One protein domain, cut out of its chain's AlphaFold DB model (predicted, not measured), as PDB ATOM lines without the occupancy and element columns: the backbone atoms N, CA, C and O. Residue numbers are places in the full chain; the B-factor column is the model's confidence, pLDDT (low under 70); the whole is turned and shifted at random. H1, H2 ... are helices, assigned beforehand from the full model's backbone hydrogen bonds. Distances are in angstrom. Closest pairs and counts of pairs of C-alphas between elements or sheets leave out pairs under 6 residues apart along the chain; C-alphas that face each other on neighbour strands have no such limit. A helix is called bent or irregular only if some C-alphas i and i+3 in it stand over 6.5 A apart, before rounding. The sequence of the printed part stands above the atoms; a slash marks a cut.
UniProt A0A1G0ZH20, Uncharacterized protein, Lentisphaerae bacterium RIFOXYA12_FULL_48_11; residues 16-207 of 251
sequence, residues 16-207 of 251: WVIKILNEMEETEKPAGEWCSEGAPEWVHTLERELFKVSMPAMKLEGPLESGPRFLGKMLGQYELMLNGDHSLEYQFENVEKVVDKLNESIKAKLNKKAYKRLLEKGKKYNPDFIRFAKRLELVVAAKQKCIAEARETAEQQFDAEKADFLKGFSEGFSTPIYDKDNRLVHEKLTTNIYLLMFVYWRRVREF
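This is residues 16 to 207 of the 251 residues of an uncharacterized protein of Lentisphaerae bacterium RIFOXYA12_FULL_48_11 (UniProt A0A1G0ZH20). Long helix H7 forms the spine of an elongated, all-helix domain: H1 runs side by side with it, and the closely packed pair H4 and H8 covers its later part, making a four-helix bundle, a group of helices packed together. Beyond the other end of this bundle, H5 and H6 form an open loop that runs out and folds back to the start of H7, while H2 and H9 pack on each other as a crossed pair, with little H10 after H9. The printed part has 192 residues, with ten named helices in the order H1 to H10 and no named strand. It is only just compact, close to loose, with a radius of gyration of the C-alphas of 19.3 A and spans of 68 by 37 by 26 A.

H7, residues 126 to 155, is the longest helix at 44.2 A, from C-alpha 126 at (84.922, -90.871, 47.420) to C-alpha 155 at (120.717, -71.831, 29.913). H1, residues 16 to 34, begins at C-alpha 16 at (115.212, -78.913, 22.501) and spans 28.3 A. It has a kink of 26 degrees near residue 28 and is only just irregular, with C-alphas 27 and 30 6.6 A apart. H4 is residues 67 to 83, 23.8 A; H8 is residues 159 to 173, 20.8 A; H5 is residues 88 to 109, 30.8 A. H6 is residues 112 to 123, H2 residues 41 to 54, H3 residues 56 to 59, H9 residues 189 to 199 and H10 residues 201 to 204.

The hub is H4, touching five helices. It touches H8 with 52 pairs of C-alphas within 8 A, the closest Gly 72 and Phe 169 at 4.0 A. H4 touches H7, closest C-alphas Leu 75 and Ile 147 at 6.1 A, and H3, closest Ala 57 and Met 74 at 5.3 A. With residues 67 to 71 alone it touches H1, closest C-alphas Val 17 and Pro 68 at 6.1 A. H4 and H5 touch only at the corner, and only just, with 3 pairs of C-alphas within 8 A; the closest are Leu 82 and Leu 88, at 5.6 A. H1 touches H7 at a shallow tilt of 3 degrees, opposite ways, closest C-alphas Thr 27 and Val 139 at 6.4 A. H7 and H8 form a hairpin, closest C-alphas Ala 154 and Lys 162 at 5.4 A. H2 touches H9 at a steep tilt of 51 degrees, opposite ways, closest C-alphas Leu 46 and Tyr 194 at 5.8 A. H5 and H6 are close but not clearly touching, and H6 and H7 meet only through their link. H9 and H10 are close but not clearly touching, while H5 and H7 are apart. Every O i to N i+4 pair is within hydrogen-bond range in H4, H5, H6, H7 and H8; the figures are 13 of 15 in H1, 9 of 10 in H2 and 6 of 7 in H9, and H3 and H10 are too short for such a pair.

The C-alphas farthest apart, those of Lys 113 and Phe 158, are 67.6 A apart. The printed part has no cut. The link from H8 to H9, residues 174 to 188, is long. Residues 95 to 102 of H5 and residues 119 to 124, of which 119 to 123 belong to H6, stand free. The mean pLDDT of the printed part is 77.2; 55 residues are under 70, among them 28 to 38, 52 to 64 and 85 to 99.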
ATOM      1  N   TRP A  16     115.326 -78.883  21.043       93.88
ATOM      2  CA  TRP A  16     115.212 -78.913  22.501       93.88
ATOM      3  C   TRP A  16     113.836 -78.417  22.973       93.88
ATOM      4  O   TRP A  16     113.267 -79.000  23.891       93.88
ATOM      5  N   VAL A  17     113.259 -77.424  22.283       91.25
ATOM      6  CA  VAL A  17     111.899 -76.931  22.541       91.25
ATOM      7  C   VAL A  17     110.885 -78.037  22.276       91.25
ATOM      8  O   VAL A  17     110.082 -78.357  23.145       91.25
ATOM      9  N   ILE A  18     110.956 -78.656  21.092       89.25
ATOM     10  CA  ILE A  18     110.042 -79.738  20.697       89.25
ATOM     11  C   ILE A  18     110.151 -80.918  21.670       89.25
ATOM     12  O   ILE A  18     109.137 -81.476  22.080       89.25
ATOM     13  N   LYS A  19     111.375 -81.277  22.078       91.12
ATOM     14  CA  LYS A  19     111.616 -82.338  23.061       91.12
ATOM     15  C   LYS A  19     110.881 -82.058  24.376       91.12
ATOM     16  O   LYS A  19     110.130 -82.918  24.822       91.12
ATOM     17  N   ILE A  20     111.061 -80.871  24.957       90.44
ATOM     18  CA  ILE A  20     110.419 -80.507  26.229       90.44
ATOM     19  C   ILE A  20     108.900 -80.469  26.081       90.44
ATOM     20  O   ILE A  20     108.196 -80.959  26.955       90.44
ATOM     21  N   LEU A  21     108.378 -79.920  24.982       85.88
ATOM     22  CA  LEU A  21     106.934 -79.883  24.739       85.88
ATOM     23  C   LEU A  21     106.334 -81.292  24.668       85.88
ATOM     24  O   LEU A  21     105.289 -81.539  25.265       85.88
ATOM     25  N   ASN A  22     107.022 -82.230  24.016       84.62
ATOM     26  CA  ASN A  22     106.595 -83.625  23.979       84.62
ATOM     27  C   ASN A  22     106.684 -84.280  25.367       84.62
ATOM     28  O   ASN A  22     105.746 -84.951  25.781       84.62
ATOM     29  N   GLU A  23     107.764 -84.060  26.123       85.62
ATOM     30  CA  GLU A  23     107.883 -84.555  27.506       85.62
ATOM     31  C   GLU A  23     106.763 -83.998  28.396       85.62
ATOM     32  O   GLU A  23     106.143 -84.729  29.170       85.62
ATOM     33  N   MET A  24     106.433 -82.718  28.236       80.12
ATOM     34  CA  MET A  24     105.310 -82.088  28.916       80.12
ATOM     35  C   MET A  24     103.975 -82.730  28.538       80.12
ATOM     36  O   MET A  24     103.171 -82.972  29.438       80.12
ATOM     37  N   GLU A  25     103.730 -83.019  27.264       76.81
ATOM     38  CA  GLU A  25     102.518 -83.711  26.821       76.81
ATOM     39  C   GLU A  25     102.437 -85.128  27.416       76.81
ATOM     40  O   GLU A  25     101.405 -85.512  27.966       76.81
ATOM     41  N   GLU A  26     103.544 -85.878  27.426       77.44
ATOM     42  CA  GLU A  26     103.610 -87.203  28.057       77.44
ATOM     43  C   GLU A  26     103.299 -87.151  29.561       77.44
ATOM     44  O   GLU A  26     102.588 -88.017  30.069       77.44
ATOM     45  N   THR A  27     103.756 -86.122  30.289       73.44
ATOM     46  CA  THR A  27     103.394 -85.963  31.716       73.44
ATOM     47  C   THR A  27     101.907 -85.668  31.937       73.44
ATOM     48  O   THR A  27     101.376 -85.960  33.010       73.44
ATOM     49  N   GLU A  28     101.217 -85.114  30.938       67.12
ATOM     50  CA  GLU A  28      99.783 -84.815  30.993       67.12
ATOM     51  C   GLU A  28      98.918 -86.009  30.584       67.12
ATOM     52  O   GLU A  28      97.773 -86.104  31.036       67.12
ATOM     53  N   LYS A  29      99.445 -86.962  29.803       65.50
ATOM     54  CA  LYS A  29      98.694 -88.159  29.387       65.50
ATOM     55  C   LYS A  29      98.106 -88.941  30.569       65.50
ATOM     56  O   LYS A  29      96.902 -89.185  30.539       65.50
ATOM     57  N   PRO A  30      98.835 -89.237  31.667       55.75
ATOM     58  CA  PRO A  30      98.252 -89.884  32.846       55.75
ATOM     59  C   PRO A  30      97.134 -89.075  33.528       55.75
ATOM     60  O   PRO A  30      96.263 -89.660  34.188       55.75
ATOM     61  N   ALA A  31      97.156 -87.742  33.395       50.75
ATOM     62  CA  ALA A  31      96.127 -86.835  33.907       50.75
ATOM     63  C   ALA A  31      94.872 -86.865  33.020       50.75
ATOM     64  O   ALA A  31      93.766 -87.008  33.538       50.75
ATOM     65  N   GLY A  32      95.051 -86.829  31.695       50.88
ATOM     66  CA  GLY A  32      93.968 -86.980  30.720       50.88
ATOM     67  C   GLY A  32      93.346 -88.377  30.744       50.88
ATOM     68  O   GLY A  32      92.130 -88.517  30.625       50.88
ATOM     69  N   GLU A  33      94.156 -89.409  31.004       49.59
ATOM     70  CA  GLU A  33      93.715 -90.795  31.183       49.59
ATOM     71  C   GLU A  33      92.843 -90.986  32.436       49.59
ATOM     72  O   GLU A  33      91.959 -91.851  32.464       49.59
ATOM     73  N   TRP A  34      93.035 -90.162  33.470       47.00
ATOM     74  CA  TRP A  34      92.305 -90.270  34.733       47.00
ATOM     75  C   TRP A  34      90.832 -89.878  34.595       47.00
ATOM     76  O   TRP A  34      89.969 -90.517  35.210       47.00
ATOM     77  N   CYS A  35      90.511 -88.909  33.738       51.31
ATOM     78  CA  CYS A  35      89.119 -88.579  33.504       51.31
ATOM     79  C   CYS A  35      88.403 -89.576  32.573       51.31
ATOM     80  O   CYS A  35      87.204 -89.412  32.367       51.31
ATOM     81  N   SER A  36      89.099 -90.612  32.066       48.34
ATOM     82  CA  SER A  36      88.668 -91.527  30.982       48.34
ATOM     83  C   SER A  36      88.281 -92.937  31.370       48.34
ATOM     84  O   SER A  36      87.721 -93.611  30.506       48.34
ATOM     85  N   GLU A  37      88.579 -93.450  32.571       57.34
ATOM     86  CA  GLU A  37      88.319 -94.878  32.812       57.34
ATOM     87  C   GLU A  37      86.798 -95.141  32.823       57.34
ATOM     88  O   GLU A  37      86.066 -94.872  33.784       57.34
ATOM     89  N   GLY A  38      86.298 -95.578  31.663       67.00
ATOM     90  CA  GLY A  38      84.880 -95.663  31.326       67.00
ATOM     91  C   GLY A  38      84.166 -94.323  31.084       67.00
ATOM     92  O   GLY A  38      82.924 -94.316  31.063       67.00
ATOM     93  N   ALA A  39      84.882 -93.201  30.938       73.75
ATOM     94  CA  ALA A  39      84.250 -91.911  30.695       73.75
ATOM     95  C   ALA A  39      83.975 -91.663  29.206       73.75
ATOM     96  O   ALA A  39      84.765 -92.024  28.337       73.75
ATOM     97  N   PRO A  40      82.816 -91.076  28.884       81.06
ATOM     98  CA  PRO A  40      82.455 -90.772  27.509       81.06
ATOM     99  C   PRO A  40      83.198 -89.533  26.985       81.06
ATOM    100  O   PRO A  40      83.499 -88.613  27.740       81.06
ATOM    101  N   GLU A  41      83.374 -89.456  25.665       81.38
ATOM    102  CA  GLU A  41      84.065 -88.377  24.929       81.38
ATOM    103  C   GLU A  41      83.667 -86.945  25.350       81.38
ATOM    104  O   GLU A  41      84.492 -86.027  25.367       81.38
ATOM    105  N   TRP A  42      82.404 -86.736  25.732       86.94
ATOM    106  CA  TRP A  42      81.928 -85.422  26.169       86.94
ATOM    107  C   TRP A  42      82.583 -84.944  27.471       86.94
ATOM    108  O   TRP A  42      82.694 -83.737  27.677       86.94
ATOM    109  N   VAL A  43      83.038 -85.860  28.331       83.25
ATOM    110  CA  VAL A  43      83.737 -85.534  29.583       83.25
ATOM    111  C   VAL A  43      85.131 -84.995  29.285       83.25
ATOM    112  O   VAL A  43      85.469 -83.928  29.783       83.25
ATOM    113  N   HIS A  44      85.875 -85.628  28.375       76.50
ATOM    114  CA  HIS A  44      87.164 -85.109  27.890       76.50
ATOM    115  C   HIS A  44      87.035 -83.750  27.207       76.50
ATOM    116  O   HIS A  44      87.919 -82.901  27.269       76.50
ATOM    117  N   THR A  45      85.901 -83.508  26.552       82.12
ATOM    118  CA  THR A  45      85.627 -82.188  25.982       82.12
ATOM    119  C   THR A  45      85.443 -81.133  27.073       82.12
ATOM    120  O   THR A  45      85.962 -80.030  26.929       82.12
ATOM    121  N   LEU A  46      84.755 -81.459  28.174       81.69
ATOM    122  CA  LEU A  46      84.634 -80.551  29.320       81.69
ATOM    123  C   LEU A  46      85.973 -80.305  30.005       81.69
ATOM    124  O   LEU A  46      86.266 -79.164  30.335       81.69
ATOM    125  N   GLU A  47      86.769 -81.354  30.181       76.69
ATOM    126  CA  GLU A  47      88.116 -81.288  30.743       76.69
ATOM    127  C   GLU A  47      88.978 -80.258  30.011       76.69
ATOM    128  O   GLU A  47      89.439 -79.291  30.611       76.69
ATOM    129  N   ARG A  48      89.091 -80.388  28.682       74.31
ATOM    130  CA  ARG A  48      89.838 -79.439  27.842       74.31
ATOM    131  C   ARG A  48      89.312 -78.013  27.965       74.31
ATOM    132  O   ARG A  48      90.090 -77.066  28.036       74.31
ATOM    133  N   GLU A  49      87.994 -77.837  27.976       77.06
ATOM    134  CA  GLU A  49      87.393 -76.509  28.117       77.06
ATOM    135  C   GLU A  49      87.634 -75.899  29.504       77.06
ATOM    136  O   GLU A  49      87.773 -74.682  29.599       77.06
ATOM    137  N   LEU A  50      87.708 -76.713  30.561       74.50
ATOM    138  CA  LEU A  50      88.050 -76.273  31.913       74.50
ATOM    139  C   LEU A  50      89.527 -75.895  32.015       74.50
ATOM    140  O   LEU A  50      89.829 -74.799  32.485       74.50
ATOM    141  N   PHE A  51      90.428 -76.728  31.491       70.19
ATOM    142  CA  PHE A  51      91.856 -76.419  31.472       70.19
ATOM    143  C   PHE A  51      92.155 -75.137  30.688       70.19
ATOM    144  O   PHE A  51      92.953 -74.323  31.131       70.19
ATOM    145  N   LYS A  52      91.459 -74.857  29.576       69.56
ATOM    146  CA  LYS A  52      91.607 -73.579  28.846       69.56
ATOM    147  C   LYS A  52      91.304 -72.343  29.703       69.56
ATOM    148  O   LYS A  52      91.711 -71.234  29.345       69.56
ATOM    149  N   VAL A  53      90.509 -72.476  30.764       68.56
ATOM    150  CA  VAL A  53      90.175 -71.361  31.662       68.56
ATOM    151  C   VAL A  53      91.282 -71.146  32.693       68.56
ATOM    152  O   VAL A  53      91.616 -69.993  32.944       68.56
ATOM    153  N   SER A  54      91.856 -72.222  33.239       60.62
ATOM    154  CA  SER A  54      92.944 -72.161  34.225       60.62
ATOM    155  C   SER A  54      94.339 -72.016  33.608       60.62
ATOM    156  O   SER A  54      95.245 -71.541  34.280       60.62
ATOM    157  N   MET A  55      94.507 -72.367  32.330       64.44
ATOM    158  CA  MET A  55      95.772 -72.310  31.588       64.44
ATOM    159  C   MET A  55      95.593 -71.530  30.278       64.44
ATOM    160  O   MET A  55      95.391 -72.117  29.207       64.44
ATOM    161  N   PRO A  56      95.637 -70.188  30.324       60.88
ATOM    162  CA  PRO A  56      95.498 -69.347  29.136       60.88
ATOM    163  C   PRO A  56      96.555 -69.627  28.062       60.88
ATOM    164  O   PRO A  56      96.269 -69.439  26.883       60.88
ATOM    165  N   ALA A  57      97.738 -70.119  28.440       58.12
ATOM    166  CA  ALA A  57      98.814 -70.499  27.529       58.12
ATOM    167  C   ALA A  57      98.388 -71.602  26.551       58.12
ATOM    168  O   ALA A  57      98.831 -71.605  25.412       58.12
ATOM    169  N   MET A  58      97.449 -72.475  26.930       58.16
ATOM    170  CA  MET A  58      96.886 -73.463  26.002       58.16
ATOM    171  C   MET A  58      95.962 -72.852  24.935       58.16
ATOM    172  O   MET A  58      95.529 -73.546  24.018       58.16
ATOM    173  N   LYS A  59      95.598 -71.569  25.062       56.25
ATOM    174  CA  LYS A  59      94.894 -70.808  24.017       56.25
ATOM    175  C   LYS A  59      95.859 -70.081  23.080       56.25
ATOM    176  O   LYS A  59      95.391 -69.364  22.200       56.25
ATOM    177  N   LEU A  60      97.172 -70.196  23.290       54.03
ATOM    178  CA  LEU A  60      98.155 -69.613  22.387       54.03
ATOM    179  C   LEU A  60      98.144 -70.430  21.091       54.03
ATOM    180  O   LEU A  60      98.724 -71.506  21.005       54.03
ATOM    181  N   GLU A  61      97.426 -69.926  20.094       49.69
ATOM    182  CA  GLU A  61      97.490 -70.424  18.724       49.69
ATOM    183  C   GLU A  61      98.861 -70.021  18.137       49.69
ATOM    184  O   GLU A  61      99.164 -68.833  18.020       49.69
ATOM    185  N   GLY A  62      99.729 -70.990  17.811       49.50
ATOM    186  CA  GLY A  62     100.952 -70.732  17.025       49.50
ATOM    187  C   GLY A  62     100.580 -70.394  15.574       49.50
ATOM    188  O   GLY A  62      99.631 -71.004  15.070       49.50
ATOM    189  N   PRO A  63     101.245 -69.419  14.902       50.22
ATOM    190  CA  PRO A  63     102.668 -69.507  14.518       50.22
ATOM    191  C   PRO A  63     103.465 -68.167  14.533       50.22
ATOM    192  O   PRO A  63     104.426 -68.011  13.786       50.22
ATOM    193  N   LEU A  64     103.080 -67.165  15.338       56.53
ATOM    194  CA  LEU A  64     103.714 -65.825  15.313       56.53
ATOM    195  C   LEU A  64     104.872 -65.611  16.315       56.53
ATOM    196  O   LEU A  64     105.521 -64.566  16.274       56.53
ATOM    197  N   GLU A  65     105.138 -66.560  17.218       72.81
ATOM    198  CA  GLU A  65     106.211 -66.478  18.227       72.81
ATOM    199  C   GLU A  65     107.284 -67.558  17.989       72.81
ATOM    200  O   GLU A  65     106.989 -68.636  17.469       72.81
ATOM    201  N   SER A  66     108.538 -67.271  18.368       84.19
ATOM    202  CA  SER A  66     109.627 -68.254  18.334       84.19
ATOM    203  C   SER A  66     109.348 -69.405  19.307       84.19
ATOM    204  O   SER A  66     108.765 -69.202  20.376       84.19
ATOM    205  N   GLY A  67     109.795 -70.617  18.962       88.31
ATOM    206  CA  GLY A  67     109.632 -71.802  19.812       88.31
ATOM    207  C   GLY A  67     110.109 -71.603  21.260       88.31
ATOM    208  O   GLY A  67     109.342 -71.898  22.179       88.31
ATOM    209  N   PRO A  68     111.319 -71.051  21.504       93.88
ATOM    210  CA  PRO A  68     111.807 -70.790  22.858       93.88
ATOM    211  C   PRO A  68     110.895 -69.857  23.657       93.88
ATOM    212  O   PRO A  68     110.582 -70.149  24.811       93.88
ATOM    213  N   ARG A  69     110.413 -68.767  23.044       91.62
ATOM    214  CA  ARG A  69     109.513 -67.816  23.709       91.62
ATOM    215  C   ARG A  69     108.163 -68.441  24.036       91.62
ATOM    216  O   ARG A  69     107.663 -68.249  25.145       91.62
ATOM    217  N   PHE A  70     107.598 -69.214  23.109       89.88
ATOM    218  CA  PHE A  70     106.356 -69.950  23.334       89.88
ATOM    219  C   PHE A  70     106.484 -70.909  24.525       89.88
ATOM    220  O   PHE A  70     105.668 -70.864  25.449       89.88
ATOM    221  N   LEU A  71     107.542 -71.728  24.540       90.19
ATOM    222  CA  LEU A  71     107.805 -72.662  25.633       90.19
ATOM    223  C   LEU A  71     108.002 -71.929  26.962       90.19
ATOM    224  O   LEU A  71     107.382 -72.297  27.959       90.19
ATOM    225  N   GLY A  72     108.805 -70.863  26.966       92.75
ATOM    226  CA  GLY A  72     109.002 -70.022  28.142       92.75
ATOM    227  C   GLY A  72     107.668 -69.538  28.704       92.75
ATOM    228  O   GLY A  72     107.381 -69.745  29.878       92.75
ATOM    229  N   LYS A  73     106.801 -68.977  27.859       89.81
ATOM    230  CA  LYS A  73     105.490 -68.445  28.256       89.81
ATOM    231  C   LYS A  73     104.552 -69.497  28.826       89.81
ATOM    232  O   LYS A  73     103.873 -69.230  29.819       89.81
ATOM    233  N   MET A  74     104.536 -70.690  28.240       86.88
ATOM    234  CA  MET A  74     103.773 -71.814  28.777       86.88
ATOM    235  C   MET A  74     104.279 -72.210  30.170       86.88
ATOM    236  O   MET A  74     103.489 -72.305  31.109       86.88
ATOM    237  N   LEU A  75     105.593 -72.385  30.323       89.75
ATOM    238  CA  LEU A  75     106.203 -72.788  31.590       89.75
ATOM    239  C   LEU A  75     106.090 -71.714  32.672       89.75
ATOM    240  O   LEU A  75     105.855 -72.052  33.825       89.75
ATOM    241  N   GLY A  76     106.188 -70.434  32.314       90.38
ATOM    242  CA  GLY A  76     105.989 -69.327  33.247       90.38
ATOM    243  C   GLY A  76     104.572 -69.301  33.826       90.38
ATOM    244  O   GLY A  76     104.401 -69.064  35.019       90.38
ATOM    245  N   GLN A  77     103.552 -69.614  33.018       86.00
ATOM    246  CA  GLN A  77     102.185 -69.761  33.533       86.00
ATOM    247  C   GLN A  77     102.018 -70.989  34.426       86.00
ATOM    248  O   GLN A  77     101.334 -70.902  35.444       86.00
ATOM    249  N   TYR A  78     102.638 -72.118  34.070       84.44
ATOM    250  CA  TYR A  78     102.649 -73.287  34.946       84.44
ATOM    251  C   TYR A  78     103.329 -72.971  36.282       84.44
ATOM    252  O   TYR A  78     102.781 -73.301  37.325       84.44
ATOM    253  N   GLU A  79     104.461 -72.271  36.267       88.06
ATOM    254  CA  GLU A  79     105.161 -71.848  37.481       88.06
ATOM    255  C   GLU A  79     104.277 -70.948  38.355       88.06
ATOM    256  O   GLU A  79     104.140 -71.199  39.549       88.06
ATOM    257  N   LEU A  80     103.597 -69.956  37.765       85.69
ATOM    258  CA  LEU A  80     102.635 -69.119  38.489       85.69
ATOM    259  C   LEU A  80     101.496 -69.954  39.097       85.69
ATOM    260  O   LEU A  80     101.110 -69.741  40.244       85.69
ATOM    261  N   MET A  81     100.951 -70.907  38.340       80.06
ATOM    262  CA  MET A  81      99.852 -71.762  38.793       80.06
ATOM    263  C   MET A  81     100.273 -72.714  39.919       80.06
ATOM    264  O   MET A  81      99.464 -73.031  40.787       80.06
ATOM    265  N   LEU A  82     101.508 -73.214  39.895       81.00
ATOM    266  CA  LEU A  82     101.992 -74.199  40.860       81.00
ATOM    267  C   LEU A  82     102.583 -73.545  42.110       81.00
ATOM    268  O   LEU A  82     102.334 -74.035  43.205       81.00
ATOM    269  N   ASN A  83     103.311 -72.439  41.949       81.25
ATOM    270  CA  ASN A  83     104.153 -71.852  42.996       81.25
ATOM    271  C   ASN A  83     103.884 -70.353  43.247       81.25
ATOM    272  O   ASN A  83     104.530 -69.759  44.106       81.25
ATOM    273  N   GLY A  84     102.981 -69.712  42.499       76.44
ATOM    274  CA  GLY A  84     102.676 -68.288  42.664       76.44
ATOM    275  C   GLY A  84     101.759 -67.974  43.847       76.44
ATOM    276  O   GLY A  84     101.194 -68.864  44.477       76.44
ATOM    277  N   ASP A  85     101.513 -66.683  44.086       68.88
ATOM    278  CA  ASP A  85     100.650 -66.190  45.179       68.88
ATOM    279  C   ASP A  85      99.182 -66.669  45.085       68.88
ATOM    280  O   ASP A  85      98.412 -66.563  46.039       68.88
ATOM    281  N   HIS A  86      98.793 -67.231  43.934       64.56
ATOM    282  CA  HIS A  86      97.500 -67.871  43.678       64.56
ATOM    283  C   HIS A  86      97.657 -69.339  43.238       64.56
ATOM    284  O   HIS A  86      96.936 -69.820  42.355       64.56
ATOM    285  N   SER A  87      98.633 -70.031  43.828       67.81
ATOM    286  CA  SER A  87      98.992 -71.413  43.516       67.81
ATOM    287  C   SER A  87      97.826 -72.400  43.654       67.81
ATOM    288  O   SER A  87      96.763 -72.100  44.203       67.81
ATOM    289  N   LEU A  88      98.029 -73.637  43.198       66.50
ATOM    290  CA  LEU A  88      97.123 -74.752  43.481       66.50
ATOM    291  C   LEU A  88      96.796 -74.886  44.974       66.50
ATOM    292  O   LEU A  88      95.660 -75.196  45.313       66.50
ATOM    293  N   GLU A  89      97.753 -74.622  45.859       65.12
ATOM    294  CA  GLU A  89      97.543 -74.666  47.308       65.12
ATOM    295  C   GLU A  89      96.527 -73.603  47.752       65.12
ATOM    296  O   GLU A  89      95.525 -73.922  48.395       65.12
ATOM    297  N   TYR A  90      96.682 -72.370  47.261       66.06
ATOM    298  CA  TYR A  90      95.700 -71.299  47.444       66.06
ATOM    299  C   TYR A  90      94.311 -71.661  46.883       66.06
ATOM    300  O   TYR A  90      93.265 -71.321  47.450       66.06
ATOM    301  N   GLN A  91      94.273 -72.374  45.754       65.19
ATOM    302  CA  GLN A  91      93.022 -72.860  45.172       65.19
ATOM    303  C   GLN A  91      92.373 -73.939  46.034       65.19
ATOM    304  O   GLN A  91      91.157 -73.893  46.208       65.19
ATOM    305  N   PHE A  92      93.139 -74.876  46.597       66.81
ATOM    306  CA  PHE A  92      92.609 -75.907  47.488       66.81
ATOM    307  C   PHE A  92      91.966 -75.296  48.735       66.81
ATOM    308  O   PHE A  92      90.817 -75.624  49.036       66.81
ATOM    309  N   GLU A  93      92.617 -74.322  49.374       66.25
ATOM    310  CA  GLU A  93      92.039 -73.595  50.514       66.25
ATOM    311  C   GLU A  93      90.718 -72.889  50.157       66.25
ATOM    312  O   GLU A  93      89.781 -72.807  50.957       66.25
ATOM    313  N   ASN A  94      90.608 -72.360  48.937       63.59
ATOM    314  CA  ASN A  94      89.379 -71.724  48.471       63.59
ATOM    315  C   ASN A  94      88.305 -72.735  48.049       63.59
ATOM    316  O   ASN A  94      87.116 -72.477  48.261       63.59
ATOM    317  N   VAL A  95      88.690 -73.891  47.506       64.31
ATOM    318  CA  VAL A  95      87.776 -75.001  47.215       64.31
ATOM    319  C   VAL A  95      87.139 -75.503  48.503       64.31
ATOM    320  O   VAL A  95      85.925 -75.682  48.515       64.31
ATOM    321  N   GLU A  96      87.894 -75.650  49.593       65.19
ATOM    322  CA  GLU A  96      87.334 -76.019  50.900       65.19
ATOM    323  C   GLU A  96      86.246 -75.032  51.341       65.19
ATOM    324  O   GLU A  96      85.111 -75.433  51.609       65.19
ATOM    325  N   LYS A  97      86.521 -73.723  51.266       67.31
ATOM    326  CA  LYS A  97      85.531 -72.675  51.584       67.31
ATOM    327  C   LYS A  97      84.282 -72.752  50.697       67.31
ATOM    328  O   LYS A  97      83.170 -72.484  51.160       67.31
ATOM    329  N   VAL A  98      84.434 -73.073  49.409       62.72
ATOM    330  CA  VAL A  98      83.307 -73.234  48.472       62.72
ATOM    331  C   VAL A  98      82.512 -74.502  48.780       62.72
ATOM    332  O   VAL A  98      81.278 -74.457  48.786       62.72
ATOM    333  N   VAL A  99      83.192 -75.613  49.061       64.19
ATOM    334  CA  VAL A  99      82.579 -76.887  49.454       64.19
ATOM    335  C   VAL A  99      81.784 -76.710  50.742       64.19
ATOM    336  O   VAL A  99      80.637 -77.150  50.794       64.19
ATOM    337  N   ASP A 100      82.319 -75.993  51.727       71.44
ATOM    338  CA  ASP A 100      81.623 -75.698  52.977       71.44
ATOM    339  C   ASP A 100      80.371 -74.854  52.746       71.44
ATOM    340  O   ASP A 100      79.281 -75.221  53.192       71.44
ATOM    341  N   LYS A 101      80.469 -73.775  51.961       68.56
ATOM    342  CA  LYS A 101      79.301 -72.953  51.595       68.56
ATOM    343  C   LYS A 101      78.235 -73.761  50.852       68.56
ATOM    344  O   LYS A 101      77.039 -73.612  51.122       68.56
ATOM    345  N   LEU A 102      78.647 -74.623  49.921       65.38
ATOM    346  CA  LEU A 102      77.742 -75.519  49.206       65.38
ATOM    347  C   LEU A 102      77.078 -76.502  50.174       65.38
ATOM    348  O   LEU A 102      75.868 -76.715  50.100       65.38
ATOM    349  N   ASN A 103      77.849 -77.071  51.098       70.44
ATOM    350  CA  ASN A 103      77.367 -78.013  52.093       70.44
ATOM    351  C   ASN A 103      76.332 -77.365  53.021       70.44
ATOM    352  O   ASN A 103      75.264 -77.940  53.233       70.44
ATOM    353  N   GLU A 104      76.587 -76.145  53.496       76.62
ATOM    354  CA  GLU A 104      75.629 -75.373  54.293       76.62
ATOM    355  C   GLU A 104      74.358 -75.040  53.500       76.62
ATOM    356  O   GLU A 104      73.246 -75.242  53.992       76.62
ATOM    357  N   SER A 105      74.477 -74.644  52.227       71.50
ATOM    358  CA  SER A 105      73.304 -74.418  51.369       71.50
ATOM    359  C   SER A 105      72.476 -75.692  51.161       71.50
ATOM    360  O   SER A 105      71.243 -75.653  51.174       71.50
ATOM    361  N   ILE A 106      73.134 -76.842  50.991       70.44
ATOM    362  CA  ILE A 106      72.467 -78.139  50.857       70.44
ATOM    363  C   ILE A 106      71.768 -78.521  52.169       70.44
ATOM    364  O   ILE A 106      70.612 -78.949  52.124       70.44
ATOM    365  N   LYS A 107      72.421 -78.347  53.327       76.00
ATOM    366  CA  LYS A 107      71.821 -78.595  54.651       76.00
ATOM    367  C   LYS A 107      70.596 -77.712  54.891       76.00
ATOM    368  O   LYS A 107      69.600 -78.208  55.404       76.00
ATOM    369  N   ALA A 108      70.632 -76.450  54.463       78.12
ATOM    370  CA  ALA A 108      69.497 -75.533  54.574       78.12
ATOM    371  C   ALA A 108      68.299 -75.943  53.694       78.12
ATOM    372  O   ALA A 108      67.151 -75.663  54.034       78.12
ATOM    373  N   LYS A 109      68.545 -76.616  52.562       78.06
ATOM    374  CA  LYS A 109      67.506 -77.029  51.596       78.06
ATOM    375  C   LYS A 109      66.965 -78.443  51.828       78.06
ATOM    376  O   LYS A 109      65.890 -78.772  51.328       78.06
ATOM    377  N   LEU A 110      67.705 -79.305  52.525       76.69
ATOM    378  CA  LEU A 110      67.364 -80.718  52.699       76.69
ATOM    379  C   LEU A 110      67.075 -81.056  54.161       76.69
ATOM    380  O   LEU A 110      67.836 -80.719  55.059       76.69
ATOM    381  N   ASN A 111      66.035 -81.856  54.407       85.88
ATOM    382  CA  ASN A 111      65.851 -82.446  55.733       85.88
ATOM    383  C   ASN A 111      66.956 -83.474  56.056       85.88
ATOM    384  O   ASN A 111      67.564 -84.077  55.164       85.88
ATOM    385  N   LYS A 112      67.160 -83.750  57.350       81.88
ATOM    386  CA  LYS A 112      68.216 -84.643  57.869       81.88
ATOM    387  C   LYS A 112      68.249 -86.022  57.187       81.88
ATOM    388  O   LYS A 112      69.323 -86.556  56.911       81.88
ATOM    389  N   LYS A 113      67.082 -86.598  56.864       83.12
ATOM    390  CA  LYS A 113      66.965 -87.913  56.200       83.12
ATOM    391  C   LYS A 113      67.344 -87.855  54.716       83.12
ATOM    392  O   LYS A 113      67.883 -88.829  54.188       83.12
ATOM    393  N   ALA A 114      67.038 -86.759  54.026       74.44
ATOM    394  CA  ALA A 114      67.424 -86.532  52.636       74.44
ATOM    395  C   ALA A 114      68.927 -86.243  52.521       74.44
ATOM    396  O   ALA A 114      69.594 -86.855  51.689       74.44
ATOM    397  N   TYR A 115      69.470 -85.415  53.416       73.75
ATOM    398  CA  TYR A 115      70.899 -85.122  53.488       73.75
ATOM    399  C   TYR A 115      71.737 -86.375  53.785       73.75
ATOM    400  O   TYR A 115      72.668 -86.684  53.046       73.75
ATOM    401  N   LYS A 116      71.345 -87.190  54.780       80.44
ATOM    402  CA  LYS A 116      72.026 -88.468  55.062       80.44
ATOM    403  C   LYS A 116      72.035 -89.392  53.838       80.44
ATOM    404  O   LYS A 116      73.057 -89.989  53.524       80.44
ATOM    405  N   ARG A 117      70.918 -89.480  53.106       79.44
ATOM    406  CA  ARG A 117      70.840 -90.275  51.867       79.44
ATOM    407  C   ARG A 117      71.723 -89.720  50.747       79.44
ATOM    408  O   ARG A 117      72.254 -90.514  49.976       79.44
ATOM    409  N   LEU A 118      71.871 -88.400  50.648       73.81
ATOM    410  CA  LEU A 118      72.793 -87.765  49.707       73.81
ATOM    411  C   LEU A 118      74.245 -88.143  50.026       73.81
ATOM    412  O   LEU A 118      74.948 -88.597  49.128       73.81
ATOM    413  N   LEU A 119      74.657 -88.041  51.294       75.50
ATOM    414  CA  LEU A 119      76.006 -88.414  51.732       75.50
ATOM    415  C   LEU A 119      76.302 -89.899  51.492       75.50
ATOM    416  O   LEU A 119      77.331 -90.223  50.910       75.50
ATOM    417  N   GLU A 120      75.391 -90.805  51.866       80.38
ATOM    418  CA  GLU A 120      75.580 -92.248  51.639       80.38
ATOM    419  C   GLU A 120      75.718 -92.592  50.151       80.38
ATOM    420  O   GLU A 120      76.562 -93.401  49.770       80.38
ATOM    421  N   LYS A 121      74.939 -91.939  49.278       75.50
ATOM    422  CA  LYS A 121      75.100 -92.101  47.826       75.50
ATOM    423  C   LYS A 121      76.411 -91.498  47.319       75.50
ATOM    424  O   LYS A 121      77.003 -92.049  46.396       75.50
ATOM    425  N   GLY A 122      76.852 -90.392  47.916       67.81
ATOM    426  CA  GLY A 122      78.103 -89.707  47.595       67.81
ATOM    427  C   GLY A 122      79.348 -90.522  47.950       67.81
ATOM    428  O   GLY A 122      80.296 -90.540  47.170       67.81
ATOM    429  N   LYS A 123      79.322 -91.270  49.065       74.50
ATOM    430  CA  LYS A 123      80.443 -92.116  49.523       74.50
ATOM    431  C   LYS A 123      80.948 -93.085  48.458       74.50
ATOM    432  O   LYS A 123      82.148 -93.332  48.398       74.50
ATOM    433  N   LYS A 124      80.060 -93.581  47.588       74.38
ATOM    434  CA  LYS A 124      80.420 -94.459  46.465       74.38
ATOM    435  C   LYS A 124      81.476 -93.839  45.536       74.38
ATOM    436  O   LYS A 124      82.220 -94.580  44.909       74.38
ATOM    437  N   TYR A 125      81.541 -92.511  45.451       66.62
ATOM    438  CA  TYR A 125      82.462 -91.788  44.574       66.62
ATOM    439  C   TYR A 125      83.724 -91.289  45.297       66.62
ATOM    440  O   TYR A 125      84.653 -90.835  44.643       66.62
ATOM    441  N   ASN A 126      83.794 -91.387  46.632       68.75
ATOM    442  CA  ASN A 126      84.922 -90.871  47.420       68.75
ATOM    443  C   ASN A 126      86.284 -91.513  47.054       68.75
ATOM    444  O   ASN A 126      87.258 -90.781  46.891       68.75
ATOM    445  N   PRO A 127      86.382 -92.841  46.823       71.69
ATOM    446  CA  PRO A 127      87.642 -93.449  46.386       71.69
ATOM    447  C   PRO A 127      88.182 -92.881  45.065       71.69
ATOM    448  O   PRO A 127      89.395 -92.840  44.871       71.69
ATOM    449  N   ASP A 128      87.302 -92.420  44.172       67.00
ATOM    450  CA  ASP A 128      87.702 -91.826  42.893       67.00
ATOM    451  C   ASP A 128      88.289 -90.423  43.088       67.00
ATOM    452  O   ASP A 128      89.293 -90.096  42.460       67.00
ATOM    453  N   PHE A 129      87.719 -89.624  44.000       67.06
ATOM    454  CA  PHE A 129      88.267 -88.315  44.380       67.06
ATOM    455  C   PHE A 129      89.615 -88.435  45.099       67.06
ATOM    456  O   PHE A 129      90.524 -87.658  44.836       67.06
ATOM    457  N   ILE A 130      89.793 -89.431  45.971       69.56
ATOM    458  CA  ILE A 130      91.094 -89.660  46.621       69.56
ATOM    459  C   ILE A 130      92.142 -90.081  45.583       69.56
ATOM    460  O   ILE A 130      93.280 -89.618  45.613       69.56
ATOM    461  N   ARG A 131      91.764 -90.951  44.639       69.44
ATOM    462  CA  ARG A 131      92.644 -91.360  43.537       69.44
ATOM    463  C   ARG A 131      93.010 -90.180  42.637       69.44
ATOM    464  O   ARG A 131      94.145 -90.123  42.176       69.44
ATOM    465  N   PHE A 132      92.069 -89.262  42.408       70.94
ATOM    466  CA  PHE A 132      92.307 -88.020  41.680       70.94
ATOM    467  C   PHE A 132      93.382 -87.171  42.338       70.94
ATOM    468  O   PHE A 132      94.385 -86.889  41.695       70.94
ATOM    469  N   ALA A 133      93.182 -86.814  43.609       70.19
ATOM    470  CA  ALA A 133      94.092 -85.935  44.332       70.19
ATOM    471  C   ALA A 133      95.529 -86.479  44.290       70.19
ATOM    472  O   ALA A 133      96.435 -85.783  43.846       70.19
ATOM    473  N   LYS A 134      95.708 -87.776  44.580       72.44
ATOM    474  CA  LYS A 134      97.019 -88.443  44.512       72.44
ATOM    475  C   LYS A 134      97.664 -88.414  43.126       72.44
ATOM    476  O   LYS A 134      98.879 -88.349  43.011       72.44
ATOM    477  N   ARG A 135      96.878 -88.525  42.051       69.75
ATOM    478  CA  ARG A 135      97.417 -88.449  40.683       69.75
ATOM    479  C   ARG A 135      97.736 -87.016  40.283       69.75
ATOM    480  O   ARG A 135      98.743 -86.803  39.621       69.75
ATOM    481  N   LEU A 136      96.914 -86.057  40.698       72.62
ATOM    482  CA  LEU A 136      97.180 -84.641  40.483       72.62
ATOM    483  C   LEU A 136      98.494 -84.233  41.160       72.62
ATOM    484  O   LEU A 136      99.298 -83.565  40.525       72.62
ATOM    485  N   GLU A 137      98.763 -84.717  42.374       75.31
ATOM    486  CA  GLU A 137     100.058 -84.542  43.051       75.31
ATOM    487  C   GLU A 137     101.233 -85.060  42.201       75.31
ATOM    488  O   GLU A 137     102.233 -84.363  42.042       75.31
ATOM    489  N   LEU A 138     101.105 -86.250  41.596       76.69
ATOM    490  CA  LEU A 138     102.146 -86.807  40.718       76.69
ATOM    491  C   LEU A 138     102.367 -85.959  39.460       76.69
ATOM    492  O   LEU A 138     103.508 -85.749  39.057       76.69
ATOM    493  N   VAL A 139     101.289 -85.468  38.847       76.88
ATOM    494  CA  VAL A 139     101.359 -84.605  37.658       76.88
ATOM    495  C   VAL A 139     101.999 -83.268  38.012       76.88
ATOM    496  O   VAL A 139     102.871 -82.807  37.285       76.88
ATOM    497  N   VAL A 140     101.627 -82.671  39.146       79.38
ATOM    498  CA  VAL A 140     102.238 -81.435  39.655       79.38
ATOM    499  C   VAL A 140     103.740 -81.619  39.858       79.38
ATOM    500  O   VAL A 140     104.518 -80.824  39.335       79.38
ATOM    501  N   ALA A 141     104.156 -82.693  40.531       82.12
ATOM    502  CA  ALA A 141     105.570 -82.986  40.749       82.12
ATOM    503  C   ALA A 141     106.326 -83.200  39.424       82.12
ATOM    504  O   ALA A 141     107.425 -82.674  39.235       82.12
ATOM    505  N   ALA A 142     105.728 -83.930  38.476       82.44
ATOM    506  CA  ALA A 142     106.303 -84.125  37.148       82.44
ATOM    507  C   ALA A 142     106.437 -82.798  36.382       82.44
ATOM    508  O   ALA A 142     107.477 -82.541  35.780       82.44
ATOM    509  N   LYS A 143     105.434 -81.913  36.461       83.00
ATOM    510  CA  LYS A 143     105.474 -80.585  35.838       83.00
ATOM    511  C   LYS A 143     106.546 -79.687  36.437       83.00
ATOM    512  O   LYS A 143     107.270 -79.053  35.677       83.00
ATOM    513  N   GLN A 144     106.698 -79.670  37.759       86.38
ATOM    514  CA  GLN A 144     107.775 -78.926  38.421       86.38
ATOM    515  C   GLN A 144     109.152 -79.400  37.945       86.38
ATOM    516  O   GLN A 144     110.021 -78.580  37.647       86.38
ATOM    517  N   LYS A 145     109.330 -80.717  37.797       89.38
ATOM    518  CA  LYS A 145     110.559 -81.286  37.243       89.38
ATOM    519  C   LYS A 145     110.797 -80.833  35.797       89.38
ATOM    520  O   LYS A 145     111.881 -80.338  35.507       89.38
ATOM    521  N   CYS A 146     109.790 -80.918  34.922       88.06
ATOM    522  CA  CYS A 146     109.910 -80.446  33.539       88.06
ATOM    523  C   CYS A 146     110.238 -78.946  33.454       88.06
ATOM    524  O   CYS A 146     111.047 -78.550  32.620       88.06
ATOM    525  N   ILE A 147     109.649 -78.106  34.315       90.56
ATOM    526  CA  ILE A 147     109.973 -76.670  34.376       90.56
ATOM    527  C   ILE A 147     111.452 -76.469  34.730       90.56
ATOM    528  O   ILE A 147     112.133 -75.675  34.079       90.56
ATOM    529  N   ALA A 148     111.959 -77.184  35.737       92.25
ATOM    530  CA  ALA A 148     113.356 -77.090  36.150       92.25
ATOM    531  C   ALA A 148     114.317 -77.530  35.030       92.25
ATOM    532  O   ALA A 148     115.231 -76.782  34.681       92.25
ATOM    533  N   GLU A 149     114.061 -78.687  34.413       92.62
ATOM    534  CA  GLU A 149     114.859 -79.222  33.299       92.62
ATOM    535  C   GLU A 149     114.839 -78.291  32.079       92.62
ATOM    536  O   GLU A 149     115.864 -78.084  31.425       92.62
ATOM    537  N   ALA A 150     113.691 -77.675  31.784       93.56
ATOM    538  CA  ALA A 150     113.564 -76.730  30.686       93.56
ATOM    539  C   ALA A 150     114.386 -75.457  30.907       93.56
ATOM    540  O   ALA A 150     115.026 -74.974  29.973       93.56
ATOM    541  N   ARG A 151     114.402 -74.932  32.139       94.19
ATOM    542  CA  ARG A 151     115.230 -73.774  32.498       94.19
ATOM    543  C   ARG A 151     116.713 -74.102  32.385       94.19
ATOM    544  O   ARG A 151     117.445 -73.332  31.776       94.19
ATOM    545  N   GLU A 152     117.145 -75.247  32.910       95.69
ATOM    546  CA  GLU A 152     118.537 -75.697  32.787       95.69
ATOM    547  C   GLU A 152     118.943 -75.882  31.317       95.69
ATOM    548  O   GLU A 152     120.002 -75.422  30.897       95.69
ATOM    549  N   THR A 153     118.071 -76.490  30.511       95.12
ATOM    550  CA  THR A 153     118.319 -76.686  29.079       95.12
ATOM    551  C   THR A 153     118.427 -75.349  28.348       95.12
ATOM    552  O   THR A 153     119.335 -75.184  27.536       95.12
ATOM    553  N   ALA A 154     117.547 -74.386  28.648       95.12
ATOM    554  CA  ALA A 154     117.558 -73.052  28.046       95.12
ATOM    555  C   ALA A 154     118.854 -72.277  28.346       95.12
ATOM    556  O   ALA A 154     119.353 -71.561  27.479       95.12
ATOM    557  N   GLU A 155     119.439 -72.453  29.535       94.69
ATOM    558  CA  GLU A 155     120.717 -71.831  29.913       94.69
ATOM    559  C   GLU A 155     121.901 -72.312  29.059       94.69
ATOM    560  O   GLU A 155     122.888 -71.588  28.929       94.69
ATOM    561  N   GLN A 156     121.798 -73.504  28.463       95.69
ATOM    562  CA  GLN A 156     122.831 -74.110  27.617       95.69
ATOM    563  C   GLN A 156     122.667 -73.771  26.123       95.69
ATOM    564  O   GLN A 156     123.478 -74.216  25.309       95.69
ATOM    565  N   GLN A 157     121.623 -73.027  25.744       96.44
ATOM    566  CA  GLN A 157     121.367 -72.657  24.348       96.44
ATOM    567  C   GLN A 157     122.067 -71.350  23.967       96.44
ATOM    568  O   GLN A 157     122.601 -70.630  24.810       96.44
ATOM    569  N   PHE A 158     122.036 -71.019  22.674       95.44
ATOM    570  CA  PHE A 158     122.532 -69.739  22.174       95.44
ATOM    571  C   PHE A 158     121.832 -68.554  22.858       95.44
ATOM    572  O   PHE A 158     120.629 -68.608  23.122       95.44
ATOM    573  N   ASP A 159     122.565 -67.452  23.054       95.94
ATOM    574  CA  ASP A 159     122.084 -66.262  23.772       95.94
ATOM    575  C   ASP A 159     120.727 -65.749  23.267       95.94
ATOM    576  O   ASP A 159     119.880 -65.351  24.065       95.94
ATOM    577  N   ALA A 160     120.490 -65.800  21.953       94.00
ATOM    578  CA  ALA A 160     119.224 -65.383  21.353       94.00
ATOM    579  C   ALA A 160     118.041 -66.264  21.796       94.00
ATOM    580  O   ALA A 160     116.993 -65.743  22.175       94.00
ATOM    581  N   GLU A 161     118.206 -67.590  21.798       94.62
ATOM    582  CA  GLU A 161     117.151 -68.525  22.213       94.62
ATOM    583  C   GLU A 161     116.903 -68.461  23.720       94.62
ATOM    584  O   GLU A 161     115.755 -68.470  24.165       94.62
ATOM    585  N   LYS A 162     117.980 -68.337  24.503       96.56
ATOM    586  CA  LYS A 162     117.916 -68.138  25.950       96.56
ATOM    587  C   LYS A 162     117.159 -66.857  26.305       96.56
ATOM    588  O   LYS A 162     116.270 -66.881  27.157       96.56
ATOM    589  N   ALA A 163     117.480 -65.744  25.643       96.06
ATOM    590  CA  ALA A 163     116.804 -64.469  25.855       96.06
ATOM    591  C   ALA A 163     115.311 -64.555  25.500       96.06
ATOM    592  O   ALA A 163     114.470 -64.093  26.276       96.06
ATOM    593  N   ASP A 164     114.975 -65.191  24.374       95.12
ATOM    594  CA  ASP A 164     113.588 -65.417  23.961       95.12
ATOM    595  C   ASP A 164     112.818 -66.272  24.972       95.12
ATOM    596  O   ASP A 164     111.699 -65.917  25.354       95.12
ATOM    597  N   PHE A 165     113.422 -67.362  25.451       96.12
ATOM    598  CA  PHE A 165     112.838 -68.216  26.481       96.12
ATOM    599  C   PHE A 165     112.561 -67.448  27.773       96.12
ATOM    600  O   PHE A 165     111.433 -67.468  28.267       96.12
ATOM    601  N   LEU A 166     113.555 -66.734  28.313       96.12
ATOM    602  CA  LEU A 166     113.412 -65.984  29.566       96.12
ATOM    603  C   LEU A 166     112.372 -64.867  29.446       96.12
ATOM    604  O   LEU A 166     111.585 -64.648  30.371       96.12
ATOM    605  N   LYS A 167     112.320 -64.194  28.290       94.88
ATOM    606  CA  LYS A 167     111.288 -63.201  27.989       94.88
ATOM    607  C   LYS A 167     109.898 -63.832  28.002       94.88
ATOM    608  O   LYS A 167     109.013 -63.328  28.689       94.88
ATOM    609  N   GLY A 168     109.722 -64.949  27.296       93.00
ATOM    610  CA  GLY A 168     108.474 -65.707  27.312       93.00
ATOM    611  C   GLY A 168     108.086 -66.121  28.729       93.00
ATOM    612  O   GLY A 168     106.960 -65.883  29.153       93.00
ATOM    613  N   PHE A 169     109.033 -66.660  29.498       93.88
ATOM    614  CA  PHE A 169     108.817 -67.091  30.877       93.88
ATOM    615  C   PHE A 169     108.309 -65.963  31.771       93.88
ATOM    616  O   PHE A 169     107.309 -66.132  32.466       93.88
ATOM    617  N   SER A 170     108.943 -64.793  31.705       93.25
ATOM    618  CA  SER A 170     108.501 -63.614  32.450       93.25
ATOM    619  C   SER A 170     107.092 -63.163  32.042       93.25
ATOM    620  O   SER A 170     106.267 -62.876  32.913       93.25
ATOM    621  N   GLU A 171     106.779 -63.160  30.741       90.44
ATOM    622  CA  GLU A 171     105.440 -62.836  30.224       90.44
ATOM    623  C   GLU A 171     104.379 -63.823  30.732       90.44
ATOM    624  O   GLU A 171     103.300 -63.418  31.170       90.44
ATOM    625  N   GLY A 172     104.695 -65.120  30.712       87.75
ATOM    626  CA  GLY A 172     103.828 -66.176  31.221       87.75
ATOM    627  C   GLY A 172     103.564 -66.031  32.717       87.75
ATOM    628  O   GLY A 172     102.409 -65.977  33.131       87.75
ATOM    629  N   PHE A 173     104.626 -65.884  33.508       89.06
ATOM    630  CA  PHE A 173     104.543 -65.744  34.962       89.06
ATOM    631  C   PHE A 173     103.807 -64.471  35.400       89.06
ATOM    632  O   PHE A 173     103.171 -64.439  36.446       89.06
ATOM    633  N   SER A 174     103.848 -63.421  34.579       87.06
ATOM    634  CA  SER A 174     103.149 -62.159  34.855       87.06
ATOM    635  C   SER A 174     101.703 -62.142  34.347       87.06
ATOM    636  O   SER A 174     101.011 -61.139  34.518       87.06
ATOM    637  N   THR A 175     101.232 -63.209  33.691       82.88
ATOM    638  CA  THR A 175      99.857 -63.285  33.184       82.88
ATOM    639  C   THR A 175      98.920 -63.727  34.312       82.88
ATOM    640  O   THR A 175      98.957 -64.896  34.697       82.88
ATOM    641  N   PRO A 176      98.046 -62.848  34.836       75.19
ATOM    642  CA  PRO A 176      97.199 -63.195  35.968       75.19
ATOM    643  C   PRO A 176      96.202 -64.297  35.597       75.19
ATOM    644  O   PRO A 176      95.431 -64.170  34.643       75.19
ATOM    645  N   ILE A 177      96.198 -65.370  36.386       73.56
ATOM    646  CA  ILE A 177      95.202 -66.449  36.292       73.56
ATOM    647  C   ILE A 177      93.931 -66.056  37.061       73.56
ATOM    648  O   ILE A 177      92.819 -66.378  36.630       73.56
ATOM    649  N   TYR A 178      94.091 -65.299  38.152       71.56
ATOM    650  CA  TYR A 178      93.023 -64.852  39.046       71.56
ATOM    651  C   TYR A 178      92.894 -63.329  39.075       71.56
ATOM    652  O   TYR A 178      93.878 -62.604  38.934       71.56
ATOM    653  N   ASP A 179      91.662 -62.849  39.229       73.44
ATOM    654  CA  ASP A 179      91.383 -61.452  39.532       73.44
ATOM    655  C   ASP A 179      91.505 -61.171  41.041       73.44
ATOM    656  O   ASP A 179      91.752 -62.061  41.856       73.44
ATOM    657  N   LYS A 180      91.312 -59.904  41.427       72.44
ATOM    658  CA  LYS A 180      91.398 -59.450  42.825       72.44
ATOM    659  C   LYS A 180      90.361 -60.100  43.753       72.44
ATOM    660  O   LYS A 180      90.532 -60.048  44.967       72.44
ATOM    661  N   ASP A 181      89.311 -60.699  43.191       67.06
ATOM    662  CA  ASP A 181      88.251 -61.400  43.914       67.06
ATOM    663  C   ASP A 181      88.471 -62.929  43.920       67.06
ATOM    664  O   ASP A 181      87.571 -63.684  44.303       67.06
ATOM    665  N   ASN A 182      89.656 -63.394  43.502       65.06
ATOM    666  CA  ASN A 182      90.035 -64.802  43.347       65.06
ATOM    667  C   ASN A 182      89.169 -65.587  42.361       65.06
ATOM    668  O   ASN A 182      89.011 -66.805  42.483       65.06
ATOM    669  N   ARG A 183      88.594 -64.907  41.371       68.00
ATOM    670  CA  ARG A 183      87.908 -65.562  40.257       68.00
ATOM    671  C   ARG A 183      88.889 -65.761  39.125       68.00
ATOM    672  O   ARG A 183      89.797 -64.958  38.938       68.00
ATOM    673  N   LEU A 184      88.703 -66.825  38.348       69.25
ATOM    674  CA  LEU A 184      89.514 -67.018  37.147       69.25
ATOM    675  C   LEU A 184      89.281 -65.817  36.218       69.25
ATOM    676  O   LEU A 184      88.138 -65.524  35.870       69.25
ATOM    677  N   VAL A 185      90.342 -65.138  35.772       70.50
ATOM    678  CA  VAL A 185      90.234 -63.936  34.911       70.50
ATOM    679  C   VAL A 185      89.439 -64.234  33.636       70.50
ATOM    680  O   VAL A 185      88.731 -63.386  33.094       70.50
ATOM    681  N   HIS A 186      89.516 -65.477  33.161       66.88
ATOM    682  CA  HIS A 186      88.797 -65.954  31.985       66.88
ATOM    683  C   HIS A 186      87.557 -66.794  32.314       66.88
ATOM    684  O   HIS A 186      87.052 -67.502  31.432       66.88
ATOM    685  N   GLU A 187      87.066 -66.749  33.557       67.25
ATOM    686  CA  GLU A 187      85.848 -67.443  33.953       67.25
ATOM    687  C   GLU A 187      84.671 -66.954  33.107       67.25
ATOM    688  O   GLU A 187      84.380 -65.764  32.996       67.25
ATOM    689  N   LYS A 188      83.947 -67.898  32.509       71.75
ATOM    690  CA  LYS A 188      82.644 -67.624  31.908       71.75
ATOM    691  C   LYS A 188      81.588 -68.250  32.803       71.75
ATOM    692  O   LYS A 188      81.822 -69.294  33.401       71.75
ATOM    693  N   LEU A 189      80.357 -67.740  32.762       71.62
ATOM    694  CA  LEU A 189      79.198 -68.404  33.392       71.62
ATOM    695  C   LEU A 189      79.038 -69.880  32.977       71.62
ATOM    696  O   LEU A 189      78.310 -70.644  33.602       71.62
ATOM    697  N   THR A 190      79.644 -70.279  31.858       80.75
ATOM    698  CA  THR A 190      79.650 -71.657  31.364       80.75
ATOM    699  C   THR A 190      80.687 -72.535  32.078       80.75
ATOM    700  O   THR A 190      80.453 -73.733  32.192       80.75
ATOM    701  N   THR A 191      81.768 -71.965  32.622       79.06
ATOM    702  CA  THR A 191      82.817 -72.682  33.369       79.06
ATOM    703  C   THR A 191      82.228 -73.425  34.565       79.06
ATOM    704  O   THR A 191      82.446 -74.621  34.707       79.06
ATOM    705  N   ASN A 192      81.374 -72.768  35.354       76.25
ATOM    706  CA  ASN A 192      80.691 -73.394  36.491       76.25
ATOM    707  C   ASN A 192      79.757 -74.549  36.083       76.25
ATOM    708  O   ASN A 192      79.641 -75.550  36.791       76.25
ATOM    709  N   ILE A 193      79.115 -74.445  34.913       84.75
ATOM    710  CA  ILE A 193      78.294 -75.529  34.355       84.75
ATOM    711  C   ILE A 193      79.189 -76.705  33.954       84.75
ATOM    712  O   ILE A 193      78.877 -77.848  34.283       84.75
ATOM    713  N   TYR A 194      80.301 -76.429  33.270       85.00
ATOM    714  CA  TYR A 194      81.262 -77.446  32.850       85.00
ATOM    715  C   TYR A 194      81.889 -78.156  34.044       85.00
ATOM    716  O   TYR A 194      81.909 -79.382  34.050       85.00
ATOM    717  N   LEU A 195      82.289 -77.419  35.082       78.75
ATOM    718  CA  LEU A 195      82.872 -77.975  36.299       78.75
ATOM    719  C   LEU A 195      81.896 -78.929  36.994       78.75
ATOM    720  O   LEU A 195      82.248 -80.066  37.285       78.75
ATOM    721  N   LEU A 196      80.639 -78.520  37.189       78.75
ATOM    722  CA  LEU A 196      79.623 -79.394  37.784       78.75
ATOM    723  C   LEU A 196      79.330 -80.627  36.929       78.75
ATOM    724  O   LEU A 196      79.175 -81.726  37.460       78.75
ATOM    725  N   MET A 197      79.230 -80.462  35.609       85.00
ATOM    726  CA  MET A 197      78.978 -81.585  34.707       85.00
ATOM    727  C   MET A 197      80.157 -82.557  34.649       85.00
ATOM    728  O   MET A 197      79.925 -83.758  34.534       85.00
ATOM    729  N   PHE A 198      81.380 -82.044  34.758       82.00
ATOM    730  CA  PHE A 198      82.616 -82.811  34.832       82.00
ATOM    731  C   PHE A 198      82.694 -83.583  36.152       82.00
ATOM    732  O   PHE A 198      82.693 -84.807  36.144       82.00
ATOM    733  N   VAL A 199      82.616 -82.901  37.298       74.62
ATOM    734  CA  VAL A 199      82.693 -83.525  38.634       74.62
ATOM    735  C   VAL A 199      81.607 -84.590  38.834       74.62
ATOM    736  O   VAL A 199      81.858 -85.651  39.405       74.62
ATOM    737  N   TYR A 200      80.394 -84.349  38.329       77.31
ATOM    738  CA  TYR A 200      79.264 -85.271  38.466       77.31
ATOM    739  C   TYR A 200      78.966 -86.068  37.189       77.31
ATOM    740  O   TYR A 200      77.827 -86.509  36.995       77.31
ATOM    741  N   TRP A 201      79.951 -86.305  36.317       83.75
ATOM    742  CA  TRP A 201      79.685 -86.838  34.976       83.75
ATOM    743  C   TRP A 201      78.951 -88.183  34.960       83.75
ATOM    744  O   TRP A 201      78.047 -88.405  34.147       83.75
ATOM    745  N   ARG A 202      79.271 -89.072  35.911       80.00
ATOM    746  CA  ARG A 202      78.600 -90.374  36.059       80.00
ATOM    747  C   ARG A 202      77.116 -90.212  36.360       80.00
ATOM    748  O   ARG A 202      76.301 -90.947  35.811       80.00
ATOM    749  N   ARG A 203      76.765 -89.216  37.178       81.50
ATOM    750  CA  ARG A 203      75.378 -88.877  37.502       81.50
ATOM    751  C   ARG A 203      74.681 -88.193  36.330       81.50
ATOM    752  O   ARG A 203      73.541 -88.532  36.031       81.50
ATOM    753  N   VAL A 204      75.368 -87.283  35.638       86.19
ATOM    754  CA  VAL A 204      74.844 -86.612  34.437       86.19
ATOM    755  C   VAL A 204      74.464 -87.633  33.361       86.19
ATOM    756  O   VAL A 204      73.400 -87.516  32.759       86.19
ATOM    757  N   ARG A 205      75.270 -88.689  33.180       84.19
ATOM    758  CA  ARG A 205      74.996 -89.791  32.239       84.19
ATOM    759  C   ARG A 205      73.704 -90.561  32.545       84.19
ATOM    760  O   ARG A 205      73.128 -91.182  31.654       84.19
ATOM    761  N   GLU A 206      73.247 -90.551  33.794       84.56
ATOM    762  CA  GLU A 206      72.010 -91.221  34.209       84.56
ATOM    763  C   GLU A 206      70.758 -90.382  33.926       84.56
ATOM    764  O   GLU A 206      69.644 -90.901  34.036       84.56
ATOM    765  N   PHE A 207      70.900 -89.099  33.573       85.81
ATOM    766  CA  PHE A 207      69.739 -88.247  33.363       85.81
ATOM    767  C   PHE A 207      68.961 -88.627  32.093       85.81
ATOM    768  O   PHE A 207      69.546 -88.834  31.026       85.81
TER     769      PHE A 207